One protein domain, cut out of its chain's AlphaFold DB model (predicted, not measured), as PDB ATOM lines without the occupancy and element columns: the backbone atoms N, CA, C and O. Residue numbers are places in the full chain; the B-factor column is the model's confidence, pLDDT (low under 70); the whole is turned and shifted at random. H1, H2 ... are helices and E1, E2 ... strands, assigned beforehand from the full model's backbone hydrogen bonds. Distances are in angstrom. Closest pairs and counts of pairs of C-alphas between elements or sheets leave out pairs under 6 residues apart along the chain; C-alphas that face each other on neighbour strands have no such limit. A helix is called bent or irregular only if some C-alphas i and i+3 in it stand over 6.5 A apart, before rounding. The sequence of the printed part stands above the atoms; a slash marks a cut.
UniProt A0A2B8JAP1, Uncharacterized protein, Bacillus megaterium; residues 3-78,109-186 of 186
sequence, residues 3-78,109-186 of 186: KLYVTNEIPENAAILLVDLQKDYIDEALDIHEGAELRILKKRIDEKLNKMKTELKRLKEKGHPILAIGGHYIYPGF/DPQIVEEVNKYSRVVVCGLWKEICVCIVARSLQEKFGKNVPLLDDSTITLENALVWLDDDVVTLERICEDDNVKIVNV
ATOM      1  N   LYS A   3     123.841 121.427 150.042       91.50
ATOM      2  CA  LYS A   3     123.364 120.753 148.821       91.50
ATOM      3  C   LYS A   3     123.804 121.545 147.595       91.50
ATOM      4  O   LYS A   3     123.730 122.769 147.638       91.50
ATOM      5  N   LEU A   4     124.207 120.842 146.543       93.81
ATOM      6  CA  LEU A   4     124.301 121.364 145.184       93.81
ATOM      7  C   LEU A   4     123.162 120.736 144.384       93.81
ATOM      8  O   LEU A   4     123.123 119.517 144.213       93.81
ATOM      9  N   TYR A   5     122.218 121.555 143.938       97.44
ATOM     10  CA  TYR A   5     121.151 121.108 143.053       97.44
ATOM     11  C   TYR A   5     121.658 121.081 141.612       97.44
ATOM     12  O   TYR A   5     122.178 122.088 141.127       97.44
ATOM     13  N   VAL A   6     121.499 119.943 140.945       97.00
ATOM     14  CA  VAL A   6     121.916 119.725 139.555       97.00
ATOM     15  C   VAL A   6     120.736 119.245 138.714       97.00
ATOM     16  O   VAL A   6     119.806 118.637 139.241       97.00
ATOM     17  N   THR A   7     120.759 119.536 137.420       96.62
ATOM     18  CA  THR A   7     119.765 119.090 136.435       96.62
ATOM     19  C   THR A   7     120.475 118.626 135.173       96.62
ATOM     20  O   THR A   7     121.496 119.201 134.804       96.62
ATOM     21  N   ASN A   8     119.894 117.656 134.472       95.19
ATOM     22  CA  ASN A   8     120.384 117.204 133.162       95.19
ATOM     23  C   ASN A   8     119.550 117.785 132.011       95.19
ATOM     24  O   ASN A   8     119.787 117.485 130.846       95.19
ATOM     25  N   GLU A   9     118.542 118.596 132.338       93.56
ATOM     26  CA  GLU A   9     117.591 119.153 131.384       93.56
ATOM     27  C   GLU A   9     117.385 120.649 131.631       93.56
ATOM     28  O   GLU A   9     117.453 121.130 132.769       93.56
ATOM     29  N   ILE A  10     117.084 121.378 130.553       94.56
ATOM     30  CA  ILE A  10     116.689 122.789 130.581       94.56
ATOM     31  C   ILE A  10     115.167 122.855 130.373       94.56
ATOM     32  O   ILE A  10     114.702 122.626 129.254       94.56
ATOM     33  N   PRO A  11     114.370 123.155 131.417       92.81
ATOM     34  CA  PRO A  11     112.914 123.252 131.298       92.81
ATOM     35  C   PRO A  11     112.491 124.398 130.382       92.81
ATOM     36  O   PRO A  11     113.114 125.454 130.426       92.81
ATOM     37  N   GLU A  12     111.401 124.232 129.625       90.50
ATOM     38  CA  GLU A  12     110.945 125.164 128.569       90.50
ATOM     39  C   GLU A  12     110.845 126.640 128.998       90.50
ATOM     40  O   GLU A  12     111.048 127.536 128.187       90.50
ATOM     41  N   ASN A  13     110.555 126.910 130.272       89.19
ATOM     42  CA  ASN A  13     110.393 128.256 130.824       89.19
ATOM     43  C   ASN A  13     111.619 128.773 131.602       89.19
ATOM     44  O   ASN A  13     111.515 129.782 132.304       89.19
ATOM     45  N   ALA A  14     112.750 128.070 131.543       94.56
ATOM     46  CA  ALA A  14     113.961 128.452 132.252       94.56
ATOM     47  C   ALA A  14     114.798 129.454 131.448       94.56
ATOM     48  O   ALA A  14     114.977 129.299 130.236       94.56
ATOM     49  N   ALA A  15     115.365 130.435 132.150       89.50
ATOM     50  CA  ALA A  15     116.511 131.181 131.645       89.50
ATOM     51  C   ALA A  15     117.797 130.371 131.837       89.50
ATOM     52  O   ALA A  15     117.866 129.472 132.676       89.50
ATOM     53  N   ILE A  16     118.819 130.697 131.062       87.31
ATOM     54  CA  ILE A  16     120.140 130.079 131.109       87.31
ATOM     55  C   ILE A  16     121.119 131.141 131.595       87.31
ATOM     56  O   ILE A  16     121.142 132.236 131.042       87.31
ATOM     57  N   LEU A  17     121.919 130.834 132.612       88.44
ATOM     58  CA  LEU A  17     123.015 131.678 133.077       88.44
ATOM     59  C   LEU A  17     124.340 131.046 132.661       88.44
ATOM     60  O   LEU A  17     124.745 130.027 133.219       88.44
ATOM     61  N   LEU A  18     124.994 131.661 131.682       83.56
ATOM     62  CA  LEU A  18     126.284 131.257 131.152       83.56
ATOM     63  C   LEU A  18     127.410 131.948 131.928       83.56
ATOM     64  O   LEU A  18     127.503 133.173 131.933       83.56
ATOM     65  N   VAL A  19     128.260 131.159 132.574       81.62
ATOM     66  CA  VAL A  19     129.346 131.625 133.442       81.62
ATOM     67  C   VAL A  19     130.688 131.474 132.735       81.62
ATOM     68  O   VAL A  19     130.996 130.391 132.238       81.62
ATOM     69  N   ASP A  20     131.470 132.554 132.708       75.94
ATOM     70  CA  ASP A  20     132.907 132.573 132.404       75.94
ATOM     71  C   ASP A  20     133.303 131.925 131.066       75.94
ATOM     72  O   ASP A  20     134.429 131.468 130.877       75.94
ATOM     73  N   LEU A  21     132.403 131.940 130.075       72.75
ATOM     74  CA  LEU A  21     132.730 131.528 128.709       72.75
ATOM     75  C   LEU A  21     133.532 132.631 127.992       72.75
ATOM     76  O   LEU A  21     133.043 133.291 127.074       72.75
ATOM     77  N   GLN A  22     134.767 132.843 128.445       70.69
ATOM     78  CA  GLN A  22     135.700 133.856 127.955       70.69
ATOM     79  C   GLN A  22     136.870 133.203 127.215       70.69
ATOM     80  O   GLN A  22     137.291 132.093 127.537       70.69
ATOM     81  N   LYS A  23     137.397 133.911 126.211       68.12
ATOM     82  CA  LYS A  23     138.521 133.441 125.393       68.12
ATOM     83  C   LYS A  23     139.791 133.236 126.223       68.12
ATOM     84  O   LYS A  23     140.481 132.250 125.998       68.12
ATOM     85  N   ASP A  24     140.041 134.099 127.204       65.12
ATOM     86  CA  ASP A  24     141.280 134.087 127.990       65.12
ATOM     87  C   ASP A  24     141.481 132.766 128.747       65.12
ATOM     88  O   ASP A  24     142.562 132.197 128.686       65.12
ATOM     89  N   TYR A  25     140.423 132.189 129.332       67.00
ATOM     90  CA  TYR A  25     140.500 130.871 129.985       67.00
ATOM     91  C   TYR A  25     140.881 129.733 129.029       67.00
ATOM     92  O   TYR A  25     141.435 128.716 129.442       67.00
ATOM     93  N   ILE A  26     140.539 129.875 127.748       72.12
ATOM     94  CA  ILE A  26     140.845 128.892 126.711       72.12
ATOM     95  C   ILE A  26     142.258 129.123 126.173       72.12
ATOM     96  O   ILE A  26     142.975 128.157 125.933       72.12
ATOM     97  N   ASP A  27     142.663 130.380 126.001       70.19
ATOM     98  CA  ASP A  27     144.005 130.736 125.544       70.19
ATOM     99  C   ASP A  27     145.061 130.358 126.595       70.19
ATOM    100  O   ASP A  27     146.018 129.670 126.250       70.19
ATOM    101  N   GLU A  28     144.831 130.652 127.880       69.81
ATOM    102  CA  GLU A  28     145.695 130.204 128.988       69.81
ATOM    103  C   GLU A  28     145.887 128.683 128.989       69.81
ATOM    104  O   GLU A  28     146.993 128.173 129.170       69.81
ATOM    105  N   ALA A  29     144.806 127.945 128.737       70.19
ATOM    106  CA  ALA A  29     144.838 126.495 128.636       70.19
ATOM    107  C   ALA A  29     145.602 125.980 127.404       70.19
ATOM    108  O   ALA A  29     146.092 124.854 127.411       70.19
ATOM    109  N   LEU A  30     145.684 126.763 126.329       75.50
ATOM    110  CA  LEU A  30     146.398 126.394 125.108       75.50
ATOM    111  C   LEU A  30     147.882 126.768 125.167       75.50
ATOM    112  O   LEU A  30     148.699 126.043 124.599       75.50
ATOM    113  N   ASP A  31     148.227 127.858 125.848       77.94
ATOM    114  CA  ASP A  31     149.583 128.418 125.900       77.94
ATOM    115  C   ASP A  31     150.601 127.500 126.597       77.94
ATOM    116  O   ASP A  31     151.806 127.624 126.377       77.94
ATOM    117  N   ILE A  32     150.135 126.534 127.393       74.81
ATOM    118  CA  ILE A  32     150.982 125.550 128.083       74.81
ATOM    119  C   ILE A  32     151.338 124.321 127.228       74.81
ATOM    120  O   ILE A  32     152.109 123.470 127.676       74.81
ATOM    121  N   HIS A  33     150.795 124.201 126.010       77.06
ATOM    122  CA  HIS A  33     150.995 123.040 125.138       77.06
ATOM    123  C   HIS A  33     151.678 123.400 123.815       77.06
ATOM    124  O   HIS A  33     151.415 124.433 123.203       77.06
ATOM    125  N   GLU A  34     152.479 122.473 123.282       75.19
ATOM    126  CA  GLU A  34     153.150 122.628 121.987       75.19
ATOM    127  C   GLU A  34     152.932 121.410 121.067       75.19
ATOM    128  O   GLU A  34     152.409 120.360 121.448       75.19
ATOM    129  N   GLY A  35     153.313 121.540 119.793       82.81
ATOM    130  CA  GLY A  35     153.415 120.397 118.882       82.81
ATOM    131  C   GLY A  35     152.098 119.649 118.615       82.81
ATOM    132  O   GLY A  35     151.115 120.224 118.145       82.81
ATOM    133  N   ALA A  36     152.109 118.321 118.778       78.38
ATOM    134  CA  ALA A  36     150.962 117.461 118.464       78.38
ATOM    135  C   ALA A  36     149.837 117.557 119.505       78.38
ATOM    136  O   ALA A  36     148.667 117.505 119.128       78.38
ATOM    137  N   GLU A  37     150.190 117.750 120.773       79.06
ATOM    138  CA  GLU A  37     149.254 117.894 121.891       79.06
ATOM    139  C   GLU A  37     148.410 119.152 121.723       79.06
ATOM    140  O   GLU A  37     147.184 119.070 121.747       79.06
ATOM    141  N   LEU A  38     149.047 120.277 121.376       81.88
ATOM    142  CA  LEU A  38     148.347 121.523 121.064       81.88
ATOM    143  C   LEU A  38     147.322 121.350 119.934       81.88
ATOM    144  O   LEU A  38     146.215 121.877 120.006       81.88
ATOM    145  N   ARG A  39     147.660 120.600 118.874       82.19
ATOM    146  CA  ARG A  39     146.727 120.353 117.757       82.19
ATOM    147  C   ARG A  39     145.526 119.513 118.183       82.19
ATOM    148  O   ARG A  39     144.408 119.805 117.760       82.19
ATOM    149  N   ILE A  40     145.755 118.468 118.978       82.50
ATOM    150  CA  ILE A  40     144.690 117.602 119.499       82.50
ATOM    151  C   ILE A  40     143.780 118.408 120.424       82.50
ATOM    152  O   ILE A  40     142.558 118.357 120.277       82.50
ATOM    153  N   LEU A  41     144.376 119.193 121.319       81.81
ATOM    154  CA  LEU A  41     143.651 120.006 122.278       81.81
ATOM    155  C   LEU A  41     142.808 121.084 121.588       81.81
ATOM    156  O   LEU A  41     141.608 121.157 121.846       81.81
ATOM    157  N   LYS A  42     143.382 121.842 120.643       82.62
ATOM    158  CA  LYS A  42     142.638 122.825 119.831       82.62
ATOM    159  C   LYS A  42     141.428 122.194 119.156       82.62
ATOM    160  O   LYS A  42     140.316 122.678 119.316       82.62
ATOM    161  N   LYS A  43     141.623 121.052 118.486       83.19
ATOM    162  CA  LYS A  43     140.526 120.329 117.832       83.19
ATOM    163  C   LYS A  43     139.434 119.917 118.830       83.19
ATOM    164  O   LYS A  43     138.254 120.084 118.537       83.19
ATOM    165  N   ARG A  44     139.814 119.396 120.003       82.69
ATOM    166  CA  ARG A  44     138.877 118.985 121.064       82.69
ATOM    167  C   ARG A  44     138.048 120.166 121.578       82.69
ATOM    168  O   ARG A  44     136.827 120.045 121.693       82.69
ATOM    169  N   ILE A  45     138.704 121.288 121.868       81.75
ATOM    170  CA  ILE A  45     138.057 122.526 122.318       81.75
ATOM    171  C   ILE A  45     137.115 123.050 121.231       81.75
ATOM    172  O   ILE A  45     135.938 123.269 121.511       81.75
ATOM    173  N   ASP A  46     137.581 123.166 119.986       80.69
ATOM    174  CA  ASP A  46     136.783 123.663 118.860       80.69
ATOM    175  C   ASP A  46     135.521 122.821 118.638       80.69
ATOM    176  O   ASP A  46     134.424 123.355 118.462       80.69
ATOM    177  N   GLU A  47     135.635 121.491 118.669       81.88
ATOM    178  CA  GLU A  47     134.483 120.592 118.538       81.88
ATOM    179  C   GLU A  47     133.458 120.801 119.662       81.88
ATOM    180  O   GLU A  47     132.249 120.789 119.409       81.88
ATOM    181  N   LYS A  48     133.920 121.011 120.898       82.00
ATOM    182  CA  LYS A  48     133.055 121.240 122.063       82.00
ATOM    183  C   LYS A  48     132.384 122.610 122.025       82.00
ATOM    184  O   LYS A  48     131.166 122.679 122.188       82.00
ATOM    185  N   LEU A  49     133.124 123.670 121.711       79.44
ATOM    186  CA  LEU A  49     132.568 125.015 121.547       79.44
ATOM    187  C   LEU A  49     131.550 125.078 120.402       79.44
ATOM    188  O   LEU A  49     130.501 125.706 120.540       79.44
ATOM    189  N   ASN A  50     131.803 124.388 119.286       77.19
ATOM    190  CA  ASN A  50     130.857 124.332 118.168       77.19
ATOM    191  C   ASN A  50     129.546 123.623 118.540       77.19
ATOM    192  O   ASN A  50     128.462 124.077 118.147       77.19
ATOM    193  N   LYS A  51     129.625 122.538 119.320       81.25
ATOM    194  CA  LYS A  51     128.441 121.854 119.860       81.25
ATOM    195  C   LYS A  51     127.664 122.769 120.803       81.25
ATOM    196  O   LYS A  51     126.468 122.956 120.590       81.25
ATOM    197  N   MET A  52     128.349 123.413 121.749       82.25
ATOM    198  CA  MET A  52     127.735 124.382 122.659       82.25
ATOM    199  C   MET A  52     127.040 125.512 121.897       82.25
ATOM    200  O   MET A  52     125.882 125.814 122.166       82.25
ATOM    201  N   LYS A  53     127.710 126.114 120.906       79.19
ATOM    202  CA  LYS A  53     127.143 127.200 120.091       79.19
ATOM    203  C   LYS A  53     125.855 126.767 119.402       79.19
ATOM    204  O   LYS A  53     124.878 127.513 119.400       79.19
ATOM    205  N   THR A  54     125.870 125.588 118.784       79.62
ATOM    206  CA  THR A  54     124.699 125.029 118.096       79.62
ATOM    207  C   THR A  54     123.540 124.848 119.068       79.62
ATOM    208  O   THR A  54     122.415 125.249 118.775       79.62
ATOM    209  N   GLU A  55     123.827 124.313 120.248       85.88
ATOM    210  CA  GLU A  55     122.817 124.036 121.258       85.88
ATOM    211  C   GLU A  55     122.249 125.316 121.894       85.88
ATOM    212  O   GLU A  55     121.033 125.484 121.969       85.88
ATOM    213  N   LEU A  56     123.097 126.288 122.245       81.25
ATOM    214  CA  LEU A  56     122.661 127.595 122.747       81.25
ATOM    215  C   LEU A  56     121.805 128.348 121.720       81.25
ATOM    216  O   LEU A  56     120.809 128.970 122.090       81.25
ATOM    217  N   LYS A  57     122.137 128.264 120.423       80.69
ATOM    218  CA  LYS A  57     121.288 128.815 119.353       80.69
ATOM    219  C   LYS A  57     119.917 128.148 119.330       80.69
ATOM    220  O   LYS A  57     118.909 128.849 119.349       80.69
ATOM    221  N   ARG A  58     119.878 126.813 119.378       86.81
ATOM    222  CA  ARG A  58     118.632 126.033 119.419       86.81
ATOM    223  C   ARG A  58     117.762 126.407 120.624       86.81
ATOM    224  O   ARG A  58     116.539 126.459 120.510       86.81
ATOM    225  N   LEU A  59     118.367 126.644 121.786       84.81
ATOM    226  CA  LEU A  59     117.660 127.053 123.004       84.81
ATOM    227  C   LEU A  59     117.140 128.493 122.897       84.81
ATOM    228  O   LEU A  59     115.980 128.751 123.214       84.81
ATOM    229  N   LYS A  60     117.938 129.416 122.357       81.56
ATOM    230  CA  LYS A  60     117.491 130.788 122.080       81.56
ATOM    231  C   LYS A  60     116.297 130.816 121.117       81.56
ATOM    232  O   LYS A  60     115.327 131.522 121.371       81.56
ATOM    233  N   GLU A  61     116.334 130.019 120.049       84.12
ATOM    234  CA  GLU A  61     115.230 129.881 119.081       84.12
ATOM    235  C   GLU A  61     113.951 129.312 119.712       84.12
ATOM    236  O   GLU A  61     112.848 129.659 119.297       84.12
ATOM    237  N   LYS A  62     114.089 128.483 120.752       88.50
ATOM    238  CA  LYS A  62     112.970 127.988 121.569       88.50
ATOM    239  C   LYS A  62     112.447 129.005 122.591       88.50
ATOM    240  O   LYS A  62     111.480 128.710 123.284       88.50
ATOM    241  N   GLY A  63     113.051 130.189 122.673       84.06
ATOM    242  CA  GLY A  63     112.616 131.267 123.556       84.06
ATOM    243  C   GLY A  63     113.265 131.264 124.938       84.06
ATOM    244  O   GLY A  63     112.839 132.049 125.781       84.06
ATOM    245  N   HIS A  64     114.292 130.439 125.183       84.00
ATOM    246  CA  HIS A  64     115.048 130.504 126.434       84.00
ATOM    247  C   HIS A  64     115.848 131.816 126.506       84.00
ATOM    248  O   HIS A  64     116.686 132.067 125.629       84.00
ATOM    249  N   PRO A  65     115.650 132.649 127.542       85.44
ATOM    250  CA  PRO A  65     116.526 133.783 127.810       85.44
ATOM    251  C   PRO A  65     117.936 133.290 128.152       85.44
ATOM    252  O   PRO A  65     118.082 132.346 128.925       85.44
ATOM    253  N   ILE A  66     118.967 133.934 127.606       81.50
ATOM    254  CA  ILE A  66     120.369 133.621 127.912       81.50
ATOM    255  C   ILE A  66     121.001 134.854 128.557       81.50
ATOM    256  O   ILE A  66     121.080 135.913 127.936       81.50
ATOM    257  N   LEU A  67     121.432 134.692 129.802       78.38
ATOM    258  CA  LEU A  67     122.219 135.629 130.593       78.38
ATOM    259  C   LEU A  67     123.684 135.186 130.517       78.38
ATOM    260  O   LEU A  67     123.952 133.985 130.532       78.38
ATOM    261  N   ALA A  68     124.630 136.119 130.464       76.94
ATOM    262  CA  ALA A  68     126.057 135.805 130.473       76.94
ATOM    263  C   ALA A  68     126.783 136.650 131.520       76.94
ATOM    264  O   ALA A  68     126.502 137.842 131.645       76.94
ATOM    265  N   ILE A  69     127.705 136.030 132.255       70.06
ATOM    266  CA  ILE A  69     128.573 136.685 133.239       70.06
ATOM    267  C   ILE A  69     130.027 136.259 133.008       70.06
ATOM    268  O   ILE A  69     130.274 135.139 132.563       70.06
ATOM    269  N   GLY A  70     130.970 137.158 133.290       66.25
ATOM    270  CA  GLY A  70     132.409 136.924 133.159       66.25
ATOM    271  C   GLY A  70     133.183 137.481 134.355       66.25
ATOM    272  O   GLY A  70     132.741 138.456 134.971       66.25
ATOM    273  N   GLY A  71     134.354 136.914 134.646       52.50
ATOM    274  CA  GLY A  71     135.163 137.180 135.844       52.50
ATOM    275  C   GLY A  71     135.644 138.626 136.031       52.50
ATOM    276  O   GLY A  71     136.049 138.994 137.129       52.50
ATOM    277  N   HIS A  72     135.551 139.472 134.998       46.12
ATOM    278  CA  HIS A  72     135.887 140.903 135.068       46.12
ATOM    279  C   HIS A  72     134.664 141.844 135.115       46.12
ATOM    280  O   HIS A  72     134.842 143.043 135.313       46.12
ATOM    281  N   TYR A  73     133.433 141.337 134.943       42.53
ATOM    282  CA  TYR A  73     132.235 142.143 134.632       42.53
ATOM    283  C   TYR A  73     131.010 141.797 135.492       42.53
ATOM    284  O   TYR A  73     129.902 141.577 135.006       42.53
ATOM    285  N   ILE A  74     131.206 141.803 136.803       41.72
ATOM    286  CA  ILE A  74     130.150 141.996 137.805       41.72
ATOM    287  C   ILE A  74     129.749 143.498 137.708       41.72
ATOM    288  O   ILE A  74     130.361 144.320 138.379       41.72
ATOM    289  N   TYR A  75     128.896 143.867 136.721       29.31
ATOM    290  CA  TYR A  75     128.260 145.201 136.501       29.31
ATOM    291  C   TYR A  75     127.141 145.158 135.395       29.31
ATOM    292  O   TYR A  75     127.011 144.125 134.734       29.31
ATOM    293  N   PRO A  76     126.278 146.193 135.179       29.05
ATOM    294  CA  PRO A  76     124.831 146.054 134.939       29.05
ATOM    295  C   PRO A  76     124.429 146.034 133.465       29.05
ATOM    296  O   PRO A  76     125.006 146.745 132.652       29.05
ATOM    297  N   GLY A  77     123.270 145.429 133.192       29.47
ATOM    298  CA  GLY A  77     122.343 145.967 132.189       29.47
ATOM    299  C   GLY A  77     122.709 145.692 130.732       29.47
ATOM    300  O   GLY A  77     123.350 146.497 130.068       29.47
ATOM    301  N   PHE A  78     122.211 144.552 130.250       41.69
ATOM    302  CA  PHE A  78     121.808 144.257 128.868       41.69
ATOM    303  C   PHE A  78     121.696 145.466 127.928       41.69
ATOM    304  O   PHE A  78     120.956 146.376 128.264       41.69
ATOM    305  N   ASP A 109     127.315 139.953 142.082       64.06
ATOM    306  CA  ASP A 109     126.783 141.312 141.947       64.06
ATOM    307  C   ASP A 109     125.305 141.341 142.386       64.06
ATOM    308  O   ASP A 109     124.537 140.457 141.975       64.06
ATOM    309  N   PRO A 110     124.846 142.345 143.155       66.56
ATOM    310  CA  PRO A 110     123.419 142.593 143.358       66.56
ATOM    311  C   PRO A 110     122.590 142.587 142.061       66.56
ATOM    312  O   PRO A 110     121.493 142.040 142.051       66.56
ATOM    313  N   GLN A 111     123.126 143.099 140.957       68.00
ATOM    314  CA  GLN A 111     122.480 143.153 139.645       68.00
ATOM    315  C   GLN A 111     122.316 141.769 139.019       68.00
ATOM    316  O   GLN A 111     121.269 141.485 138.446       68.00
ATOM    317  N   ILE A 112     123.298 140.871 139.175       70.81
ATOM    318  CA  ILE A 112     123.167 139.468 138.742       70.81
ATOM    319  C   ILE A 112     122.029 138.803 139.521       70.81
ATOM    320  O   ILE A 112     121.206 138.088 138.951       70.81
ATOM    321  N   VAL A 113     121.952 139.062 140.828       75.69
ATOM    322  CA  VAL A 113     120.891 138.524 141.692       75.69
ATOM    323  C   VAL A 113     119.524 139.083 141.293       75.69
ATOM    324  O   VAL A 113     118.560 138.322 141.224       75.69
ATOM    325  N   GLU A 114     119.427 140.383 141.015       76.25
ATOM    326  CA  GLU A 114     118.202 141.028 140.535       76.25
ATOM    327  C   GLU A 114     117.756 140.479 139.178       76.25
ATOM    328  O   GLU A 114     116.568 140.203 139.000       76.25
ATOM    329  N   GLU A 115     118.686 140.266 138.245       77.94
ATOM    330  CA  GLU A 115     118.385 139.700 136.931       77.94
ATOM    331  C   GLU A 115     117.878 138.260 137.052       77.94
ATOM    332  O   GLU A 115     116.820 137.929 136.521       77.94
ATOM    333  N   VAL A 116     118.567 137.419 137.832       82.12
ATOM    334  CA  VAL A 116     118.144 136.036 138.114       82.12
ATOM    335  C   VAL A 116     116.754 135.999 138.755       82.12
ATOM    336  O   VAL A 116     115.935 135.156 138.392       82.12
ATOM    337  N   ASN A 117     116.449 136.936 139.657       85.56
ATOM    338  CA  ASN A 117     115.168 136.998 140.364       85.56
ATOM    339  C   ASN A 117     113.961 137.290 139.449       85.56
ATOM    340  O   ASN A 117     112.820 137.045 139.845       85.56
ATOM    341  N   LYS A 118     114.174 137.783 138.220       87.31
ATOM    342  CA  LYS A 118     113.093 137.977 137.234       87.31
ATOM    343  C   LYS A 118     112.553 136.654 136.688       87.31
ATOM    344  O   LYS A 118     111.451 136.623 136.138       87.31
ATOM    345  N   TYR A 119     113.307 135.567 136.830       90.25
ATOM    346  CA  TYR A 119     112.987 134.275 136.243       90.25
ATOM    347  C   TYR A 119     112.556 133.271 137.311       90.25
ATOM    348  O   TYR A 119     113.189 133.110 138.349       90.25
ATOM    349  N   SER A 120     111.482 132.529 137.025       92.75
ATOM    350  CA  SER A 120     110.993 131.471 137.928       92.75
ATOM    351  C   SER A 120     111.966 130.292 138.066       92.75
ATOM    352  O   SER A 120     111.943 129.582 139.074       92.75
ATOM    353  N   ARG A 121     112.818 130.088 137.054       95.81
ATOM    354  CA  ARG A 121     113.872 129.074 137.017       95.81
ATOM    355  C   ARG A 121     115.036 129.574 136.166       95.81
ATOM    356  O   ARG A 121     114.810 130.115 135.082       95.81
ATOM    357  N   VAL A 122     116.258 129.363 136.646       94.88
ATOM    358  CA  VAL A 122     117.494 129.691 135.924       94.88
ATOM    359  C   VAL A 122     118.419 128.486 135.962       94.88
ATOM    360  O   VAL A 122     118.682 127.945 137.022       94.88
ATOM    361  N   VAL A 123     118.916 128.037 134.823       97.00
ATOM    362  CA  VAL A 123     119.855 126.918 134.743       97.00
ATOM    363  C   VAL A 123     121.263 127.477 134.568       97.00
ATOM    364  O   VAL A 123     121.498 128.246 133.640       97.00
ATOM    365  N   VAL A 124     122.186 127.124 135.463       94.12
ATOM    366  CA  VAL A 124     123.565 127.645 135.460       94.12
ATOM    367  C   VAL A 124     124.483 126.693 134.695       94.12
ATOM    368  O   VAL A 124     124.540 125.506 135.011       94.12
ATOM    369  N   CYS A 125     125.213 127.199 133.708       92.69
ATOM    370  CA  CYS A 125     126.150 126.441 132.875       92.69
ATOM    371  C   CYS A 125     127.352 127.314 132.488       92.69
ATOM    372  O   CYS A 125     127.379 128.501 132.796       92.69
ATOM    373  N   GLY A 126     128.336 126.758 131.781       87.62
ATOM    374  CA  GLY A 126     129.491 127.514 131.285       87.62
ATOM    375  C   GLY A 126     130.821 126.834 131.578       87.62
ATOM    376  O   GLY A 126     130.919 125.611 131.475       87.62
ATOM    377  N   LEU A 127     131.830 127.627 131.921       80.31
ATOM    378  CA  LEU A 127     133.219 127.217 132.105       80.31
ATOM    379  C   LEU A 127     133.720 127.716 133.472       80.31
ATOM    380  O   LEU A 127     133.494 128.860 133.809       80.31
ATOM    381  N   TRP A 128     134.385 126.954 134.333       81.50
ATOM    382  CA  TRP A 128     134.520 125.498 134.395       81.50
ATOM    383  C   TRP A 128     133.448 124.919 135.322       81.50
ATOM    384  O   TRP A 128     133.155 125.522 136.362       81.50
ATOM    385  N   LYS A 129     132.890 123.750 134.980       89.00
ATOM    386  CA  LYS A 129     131.810 123.084 135.732       89.00
ATOM    387  C   LYS A 129     132.135 122.999 137.220       89.00
ATOM    388  O   LYS A 129     131.306 123.333 138.063       89.00
ATOM    389  N   GLU A 130     133.351 122.574 137.522       81.38
ATOM    390  CA  GLU A 130     133.831 122.259 138.862       81.38
ATOM    391  C   GLU A 130     134.195 123.516 139.659       81.38
ATOM    392  O   GLU A 130     134.055 123.537 140.878       81.38
ATOM    393  N   ILE A 131     134.602 124.586 138.973       79.44
ATOM    394  CA  ILE A 131     135.132 125.806 139.591       79.44
ATOM    395  C   ILE A 131     134.090 126.923 139.500       79.44
ATOM    396  O   ILE A 131     133.212 127.016 140.359       79.44
ATOM    397  N   CYS A 132     134.145 127.761 138.461       79.62
ATOM    398  CA  CYS A 132     133.340 128.977 138.368       79.62
ATOM    399  C   CYS A 132     131.837 128.679 138.351       79.62
ATOM    400  O   CYS A 132     131.070 129.298 139.091       79.62
ATOM    401  N   VAL A 133     131.411 127.683 137.569       87.69
ATOM    402  CA  VAL A 133     129.991 127.322 137.435       87.69
ATOM    403  C   VAL A 133     129.449 126.784 138.762       87.69
ATOM    404  O   VAL A 133     128.397 127.232 139.217       87.69
ATOM    405  N   CYS A 134     130.170 125.865 139.416       84.94
ATOM    406  CA  CYS A 134     129.799 125.317 140.725       84.94
ATOM    407  C   CYS A 134     129.693 126.412 141.790       84.94
ATOM    408  O   CYS A 134     128.706 126.472 142.529       84.94
ATOM    409  N   ILE A 135     130.688 127.297 141.854       82.06
ATOM    410  CA  ILE A 135     130.748 128.386 142.828       82.06
ATOM    411  C   ILE A 135     129.561 129.342 142.640       82.06
ATOM    412  O   ILE A 135     128.812 129.576 143.593       82.06
ATOM    413  N   VAL A 136     129.319 129.815 141.413       83.56
ATOM    414  CA  VAL A 136     128.186 130.701 141.093       83.56
ATOM    415  C   VAL A 136     126.850 130.016 141.385       83.56
ATOM    416  O   VAL A 136     125.988 130.605 142.044       83.56
ATOM    417  N   ALA A 137     126.677 128.764 140.952       90.44
ATOM    418  CA  ALA A 137     125.451 128.011 141.191       90.44
ATOM    419  C   ALA A 137     125.172 127.868 142.691       90.44
ATOM    420  O   ALA A 137     124.069 128.177 143.137       90.44
ATOM    421  N   ARG A 138     126.167 127.485 143.498       84.31
ATOM    422  CA  ARG A 138     126.011 127.362 144.958       84.31
ATOM    423  C   ARG A 138     125.633 128.691 145.598       84.31
ATOM    424  O   ARG A 138     124.698 128.720 146.397       84.31
ATOM    425  N   SER A 139     126.297 129.784 145.227       82.69
ATOM    426  CA  SER A 139     125.982 131.111 145.762       82.69
ATOM    427  C   SER A 139     124.554 131.557 145.420       82.69
ATOM    428  O   SER A 139     123.869 132.130 146.267       82.69
ATOM    429  N   LEU A 140     124.061 131.265 144.213       84.88
ATOM    430  CA  LEU A 140     122.676 131.567 143.833       84.88
ATOM    431  C   LEU A 140     121.675 130.641 144.539       84.88
ATOM    432  O   LEU A 140     120.618 131.091 144.986       84.88
ATOM    433  N   GLN A 141     122.012 129.364 144.705       90.25
ATOM    434  CA  GLN A 141     121.173 128.380 145.393       90.25
ATOM    435  C   GLN A 141     121.000 128.681 146.888       90.25
ATOM    436  O   GLN A 141     119.966 128.322 147.451       90.25
ATOM    437  N   GLU A 142     121.938 129.380 147.535       84.19
ATOM    438  CA  GLU A 142     121.751 129.869 148.911       84.19
ATOM    439  C   GLU A 142     120.565 130.846 149.025       84.19
ATOM    440  O   GLU A 142     119.910 130.892 150.067       84.19
ATOM    441  N   LYS A 143     120.239 131.579 147.949       84.88
ATOM    442  CA  LYS A 143     119.120 132.539 147.901       84.88
ATOM    443  C   LYS A 143     117.847 131.957 147.293       84.88
ATOM    444  O   LYS A 143     116.750 132.196 147.789       84.88
ATOM    445  N   PHE A 144     117.988 131.197 146.216       90.69
ATOM    446  CA  PHE A 144     116.875 130.786 145.354       90.69
ATOM    447  C   PHE A 144     116.622 129.267 145.379       90.69
ATOM    448  O   PHE A 144     115.681 128.766 144.758       90.69
ATOM    449  N   GLY A 145     117.441 128.510 146.113       92.56
ATOM    450  CA  GLY A 145     117.295 127.069 146.290       92.56
ATOM    451  C   GLY A 145     117.344 126.293 144.973       92.56
ATOM    452  O   GLY A 145     118.100 126.607 144.060       92.56
ATOM    453  N   LYS A 146     116.496 125.267 144.866       93.31
ATOM    454  CA  LYS A 146     116.424 124.362 143.704       93.31
ATOM    455  C   LYS A 146     115.971 125.019 142.391       93.31
ATOM    456  O   LYS A 146     115.940 124.341 141.372       93.31
ATOM    457  N   ASN A 147     115.587 126.298 142.406       95.19
ATOM    458  CA  ASN A 147     115.191 127.024 141.197       95.19
ATOM    459  C   ASN A 147     116.401 127.462 140.356       95.19
ATOM    460  O   ASN A 147     116.205 127.925 139.235       95.19
ATOM    461  N   VAL A 148     117.625 127.295 140.879       95.38
ATOM    462  CA  VAL A 148     118.881 127.628 140.186       95.38
ATOM    463  C   VAL A 148     119.802 126.411 140.028       95.38
ATOM    464  O   VAL A 148     120.914 126.405 140.563       95.38
ATOM    465  N   PRO A 149     119.350 125.305 139.411       97.44
ATOM    466  CA  PRO A 149     120.191 124.121 139.305       97.44
ATOM    467  C   PRO A 149     121.401 124.373 138.393       97.44
ATOM    468  O   PRO A 149     121.311 125.105 137.406       97.44
ATOM    469  N   LEU A 150     122.522 123.733 138.719       97.19
ATOM    470  CA  LEU A 150     123.663 123.605 137.813       97.19
ATOM    471  C   LEU A 150     123.325 122.578 136.725       97.19
ATOM    472  O   LEU A 150     122.767 121.525 137.027       97.19
ATOM    473  N   LEU A 151     123.652 122.877 135.473       97.06
ATOM    474  CA  LEU A 151     123.445 121.970 134.349       97.06
ATOM    475  C   LEU A 151     124.583 120.958 134.247       97.06
ATOM    476  O   LEU A 151     125.718 121.335 133.950       97.06
ATOM    477  N   ASP A 152     124.267 119.682 134.418       93.81
ATOM    478  CA  ASP A 152     125.186 118.566 134.203       93.81
ATOM    479  C   ASP A 152     125.014 117.990 132.785       93.81
ATOM    480  O   ASP A 152     124.632 116.844 132.566       93.81
ATOM    481  N   ASP A 153     125.256 118.848 131.790       90.44
ATOM    482  CA  ASP A 153     125.291 118.487 130.372       90.44
ATOM    483  C   ASP A 153     126.615 118.954 129.760       90.44
ATOM    484  O   ASP A 153     126.844 120.148 129.566       90.44
ATOM    485  N   SER A 154     127.461 117.991 129.382       85.06
ATOM    486  CA  SER A 154     128.778 118.231 128.769       85.06
ATOM    487  C   SER A 154     128.742 118.902 127.383       85.06
ATOM    488  O   SER A 154     129.795 119.119 126.765       85.06
ATOM    489  N   THR A 155     127.546 119.158 126.849       86.12
ATOM    490  CA  THR A 155     127.313 119.922 125.619       86.12
ATOM    491  C   THR A 155     127.398 121.423 125.873       86.12
ATOM    492  O   THR A 155     127.894 122.143 125.010       86.12
ATOM    493  N   ILE A 156     126.936 121.895 127.036       84.75
ATOM    494  CA  ILE A 156     126.827 123.329 127.368       84.75
ATOM    495  C   ILE A 156     127.669 123.702 128.596       84.75
ATOM    496  O   ILE A 156     128.141 124.831 128.709       84.75
ATOM    497  N   THR A 157     127.906 122.759 129.501       88.81
ATOM    498  CA  THR A 157     128.752 122.951 130.676       88.81
ATOM    499  C   THR A 157     130.075 122.230 130.458       88.81
ATOM    500  O   THR A 157     130.105 121.021 130.231       88.81
ATOM    501  N   LEU A 158     131.175 122.975 130.474       86.69
ATOM    502  CA  LEU A 158     132.503 122.458 130.172       86.69
ATOM    503  C   LEU A 158     133.272 122.172 131.453       86.69
ATOM    504  O   LEU A 158     133.401 123.026 132.326       86.69
ATOM    505  N   GLU A 159     133.801 120.962 131.524       84.88
ATOM    506  CA  GLU A 159     134.660 120.486 132.602       84.88
ATOM    507  C   GLU A 159     136.106 120.908 132.343       84.88
ATOM    508  O   GLU A 159     136.536 121.018 131.188       84.88
ATOM    509  N   ASN A 160     136.889 121.091 133.401       75.94
ATOM    510  CA  ASN A 160     138.341 121.311 133.293       75.94
ATOM    511  C   ASN A 160     139.076 120.184 132.540       75.94
ATOM    512  O   ASN A 160     140.073 120.445 131.865       75.94
ATOM    513  N   ALA A 161     138.530 118.964 132.537       72.12
ATOM    514  CA  ALA A 161     138.979 117.830 131.725       72.12
ATOM    515  C   ALA A 161     139.105 118.162 130.224       72.12
ATOM    516  O   ALA A 161     139.809 117.485 129.469       72.12
ATOM    517  N   LEU A 162     138.411 119.209 129.762       70.38
ATOM    518  CA  LEU A 162     138.505 119.693 128.392       70.38
ATOM    519  C   LEU A 162     139.908 120.184 128.028       70.38
ATOM    520  O   LEU A 162     140.235 120.197 126.837       70.38
ATOM    521  N   VAL A 163     140.737 120.569 128.998       64.25
ATOM    522  CA  VAL A 163     142.048 121.171 128.728       64.25
ATOM    523  C   VAL A 163     143.223 120.473 129.374       64.25
ATOM    524  O   VAL A 163     144.256 120.349 128.727       64.25
ATOM    525  N   TRP A 164     143.051 119.903 130.560       64.12
ATOM    526  CA  TRP A 164     144.139 119.186 131.212       64.12
ATOM    527  C   TRP A 164     144.285 117.789 130.590       64.12
ATOM    528  O   TRP A 164     143.320 117.029 130.500       64.12
ATOM    529  N   LEU A 165     145.475 117.495 130.060       58.12
ATOM    530  CA  LEU A 165     145.861 116.166 129.561       58.12
ATOM    531  C   LEU A 165     146.425 115.266 130.676       58.12
ATOM    532  O   LEU A 165     146.713 114.103 130.410       58.12
ATOM    533  N   ASP A 166     146.569 115.800 131.892       56.78
ATOM    534  CA  ASP A 166     147.053 115.087 133.075       56.78
ATOM    535  C   ASP A 166     145.949 114.293 133.787       56.78
ATOM    536  O   ASP A 166     144.766 114.631 133.717       56.78
ATOM    537  N   ASP A 167     146.361 113.266 134.534       52.12
ATOM    538  CA  ASP A 167     145.483 112.374 135.307       52.12
ATOM    539  C   ASP A 167     144.846 113.046 136.549       52.12
ATOM    540  O   ASP A 167     143.894 112.515 137.121       52.12
ATOM    541  N   ASP A 168     145.321 114.232 136.956       60.28
ATOM    542  CA  ASP A 168     144.874 114.969 138.154       60.28
ATOM    543  C   ASP A 168     143.743 115.980 137.867       60.28
ATOM    544  O   ASP A 168     143.708 117.102 138.384       60.28
ATOM    545  N   VAL A 169     142.772 115.586 137.044       68.56
ATOM    546  CA  VAL A 169     141.600 116.419 136.751       68.56
ATOM    547  C   VAL A 169     140.735 116.575 138.008       68.56
ATOM    548  O   VAL A 169     140.226 115.603 138.571       68.56
ATOM    549  N   VAL A 170     140.535 117.813 138.461       72.31
ATOM    550  CA  VAL A 170     139.634 118.110 139.584       72.31
ATOM    551  C   VAL A 170     138.189 117.925 139.126       72.31
ATOM    552  O   VAL A 170     137.747 118.676 138.267       72.31
ATOM    553  N   THR A 171     137.453 116.969 139.698       83.31
ATOM    554  CA  THR A 171     136.042 116.717 139.355       83.31
ATOM    555  C   THR A 171     135.069 117.458 140.273       83.31
ATOM    556  O   THR A 171     135.418 117.881 141.382       83.31
ATOM    557  N   LEU A 172     133.812 117.586 139.833       85.50
ATOM    558  CA  LEU A 172     132.751 118.215 140.622       85.50
ATOM    559  C   LEU A 172     132.485 117.426 141.909       85.50
ATOM    560  O   LEU A 172     132.270 118.023 142.964       85.50
ATOM    561  N   GLU A 173     132.522 116.095 141.828       88.69
ATOM    562  CA  GLU A 173     132.349 115.188 142.960       88.69
ATOM    563  C   GLU A 173     133.427 115.417 144.013       88.69
ATOM    564  O   GLU A 173     133.089 115.543 145.186       88.69
ATOM    565  N   ARG A 174     134.694 115.538 143.592       80.81
ATOM    566  CA  ARG A 174     135.826 115.770 144.496       80.81
ATOM    567  C   ARG A 174     135.681 117.094 145.241       80.81
ATOM    568  O   ARG A 174     135.754 117.111 146.463       80.81
ATOM    569  N   ILE A 175     135.381 118.184 144.526       79.88
ATOM    570  CA  ILE A 175     135.143 119.498 145.153       79.88
ATOM    571  C   ILE A 175     133.955 119.443 146.115       79.88
ATOM    572  O   ILE A 175     134.001 120.015 147.204       79.88
ATOM    573  N   CYS A 176     132.869 118.770 145.729       83.12
ATOM    574  CA  CYS A 176     131.695 118.654 146.586       83.12
ATOM    575  C   CYS A 176     131.977 117.820 147.843       83.12
ATOM    576  O   CYS A 176     131.486 118.170 148.916       83.12
ATOM    577  N   GLU A 177     132.750 116.740 147.728       82.31
ATOM    578  CA  GLU A 177     133.165 115.906 148.856       82.31
ATOM    579  C   GLU A 177     134.029 116.697 149.845       82.31
ATOM    580  O   GLU A 177     133.680 116.755 151.030       82.31
ATOM    581  N   ASP A 178     135.066 117.382 149.350       78.31
ATOM    582  CA  ASP A 178     135.975 118.211 150.153       78.31
ATOM    583  C   ASP A 178     135.214 119.311 150.925       78.31
ATOM    584  O   ASP A 178     135.495 119.581 152.097       78.31
ATOM    585  N   ASP A 179     134.169 119.882 150.315       77.88
ATOM    586  CA  ASP A 179     133.326 120.928 150.906       77.88
ATOM    587  C   ASP A 179     132.132 120.409 151.740       77.88
ATOM    588  O   ASP A 179     131.308 121.205 152.219       77.88
ATOM    589  N   ASN A 180     131.977 119.090 151.916       80.94
ATOM    590  CA  ASN A 180     130.818 118.468 152.579       80.94
ATOM    591  C   ASN A 180     129.463 118.918 151.969       80.94
ATOM    592  O   ASN A 180     128.488 119.286 152.659       80.94
ATOM    593  N   VAL A 181     129.425 118.917 150.636       83.50
ATOM    594  CA  VAL A 181     128.284 119.238 149.778       83.50
ATOM    595  C   VAL A 181     127.749 117.956 149.154       83.50
ATOM    596  O   VAL A 181     128.461 117.196 148.511       83.50
ATOM    597  N   LYS A 182     126.443 117.733 149.284       94.00
ATOM    598  CA  LYS A 182     125.756 116.640 148.596       94.00
ATOM    599  C   LYS A 182     125.203 117.113 147.254       94.00
ATOM    600  O   LYS A 182     124.382 118.032 147.230       94.00
ATOM    601  N   ILE A 183     125.559 116.419 146.177       95.31
ATOM    602  CA  ILE A 183     124.937 116.580 144.857       95.31
ATOM    603  C   ILE A 183     123.512 115.998 144.890       95.31
ATOM    604  O   ILE A 183     123.282 114.892 145.392       95.31
ATOM    605  N   VAL A 184     122.532 116.764 144.410       96.19
ATOM    606  CA  VAL A 184     121.109 116.401 144.389       96.19
ATOM    607  C   VAL A 184     120.518 116.712 143.015       96.19
ATOM    608  O   VAL A 184     120.395 117.878 142.655       96.19
ATOM    609  N   ASN A 185     120.092 115.677 142.290       94.50
ATOM    610  CA  ASN A 185     119.364 115.821 141.026       94.50
ATOM    611  C   ASN A 185     117.942 116.366 141.263       94.50
ATOM    612  O   ASN A 185     117.247 115.870 142.162       94.50
ATOM    613  N   VAL A 186     117.519 117.372 140.488       89.56
ATOM    614  CA  VAL A 186     116.218 118.073 140.604       89.56
ATOM    615  C   VAL A 186     115.543 118.369 139.272       89.56
ATOM    616  O   VAL A 186     116.237 118.399 138.241       89.56
TER     617      VAL A 186
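What this domain is: This is residues 3 to 78 and 109 to 186 of the 186 residues of an uncharacterized protein of Bacillus megaterium (UniProt A0A2B8JAP1). A small sheet of three parallel strands, E3, E2 and E4, has the kinked helix H4 over one face, and H4 also packs on a separate two-strand ribbon of E1 and E5 with the short helix H5 beside it. The long helix H2 grazes the sheet with its residues 52 to 60 and reaches away from it toward residue 35, where it makes a helical hairpin with the shorter H1, while the short H3 grazes the sheet with its residues 112 to 116. The printed part has 154 residues, with five named helices and five named strands in the order E1 E2 H1 H2 E3 H3 E4 H4 H5 E5. Both sheets, ordered E3 E2 E4 and E1 E5, are parallel, and the class is mixed, helices and strands. The whole is compact, with a radius of gyration of the C-alphas of 15.6 A and spans of 48 by 37 by 28 A.

Where its parts are: E1 is residues 3 to 7, 13.0 A long, and begins at C-alpha 3 at (123.364, 120.753, 148.821). E2, residues 15 to 19, is also 13.0 A long. H1 is residues 23 to 31, 12.2 A. H2, residues 35 to 61, is the longest helix, 39.3 A from C-alpha 35 at (153.415, 120.397, 118.882) to C-alpha 61 at (115.230, 129.881, 119.081). E3 is residues 66 to 69, 10.3 A, and H3 is residues 110 to 117, 10.4 A. E4, residues 122 to 126, measures 13.0 A. H4, residues 129 to 147, is 17.9 A long and irregular, with C-alphas 143 and 146 standing 9.6 A apart, and it has a kink of 92 degrees near residue 141. H5 is residues 172 to 178, 10.1 A. E5, residues 181 to 185, is 13.0 A long and ends at C-alpha 185 at (119.364, 115.821, 141.026).

How they stand to each other: In the larger sheet E2 is the inner strand. It is parallel to E4, with N 17 and O 123 within hydrogen-bond range at 2.8 A, and parallel to E3, with N 67 and O 16 at 2.8 A. E2, H1, H2 and E3 form a strand-helix-strand unit, two parallel neighbour strands with helices between them, and its crossover is right-handed. H4 is on one face of this sheet, making two layers, at a height over the sheet of 8.9 A. It lies over E4 and only just over E2, on which 3 of its C-alphas fall, and runs along the strands, at 4 degrees to E4 on the local plane. The closest C-alphas of H4 and E4 are those of Val 133 and Cys 125, 6.0 A apart. H2 only grazes the sheet with residues 52 to 60, and H3 only grazes it with residues 112 to 116. H1 and H2, a helical hairpin, only just touch, with 3 pairs of C-alphas within 8 A, the closest being those of Leu 30 and Leu 38 at 6.6 A; they run opposite ways at a shallow tilt of 18 degrees. E1 and E5 are parallel, with N 4 and O 182 within hydrogen-bond range at 2.9 A. The closest C-alphas of E1 and H4 are those of Tyr 5 and Lys 146, 5.8 A apart. H5 touches H4 at its residues 129 to 134 alone, about perpendicular at 78 degrees, and the closest C-alphas are those of Leu 172 and Glu 130, 4.5 A apart. Every O i to N i+4 pair is within hydrogen-bond range in H3 and H5, against 4 of 5 in H1, 22 of 23 in H2 and 10 of 15 in H4.

The domain as a whole: The two C-alphas farthest apart are those of Gly 35 and Ser 120, at 47.8 A. Residues 79 to 108 are cut out, and C-alphas 78 and 109 are 14.3 A apart across the cut. The link from H4 to H5, residues 148 to 171, is long, and its residues 150 to 151 pair in parallel with residues 6 to 7 of E1. The mean pLDDT of the printed part is 80.2, and 23 residues are under 70, namely 23 to 25, 28, 70 to 78, 109 to 111 and 163 to 169.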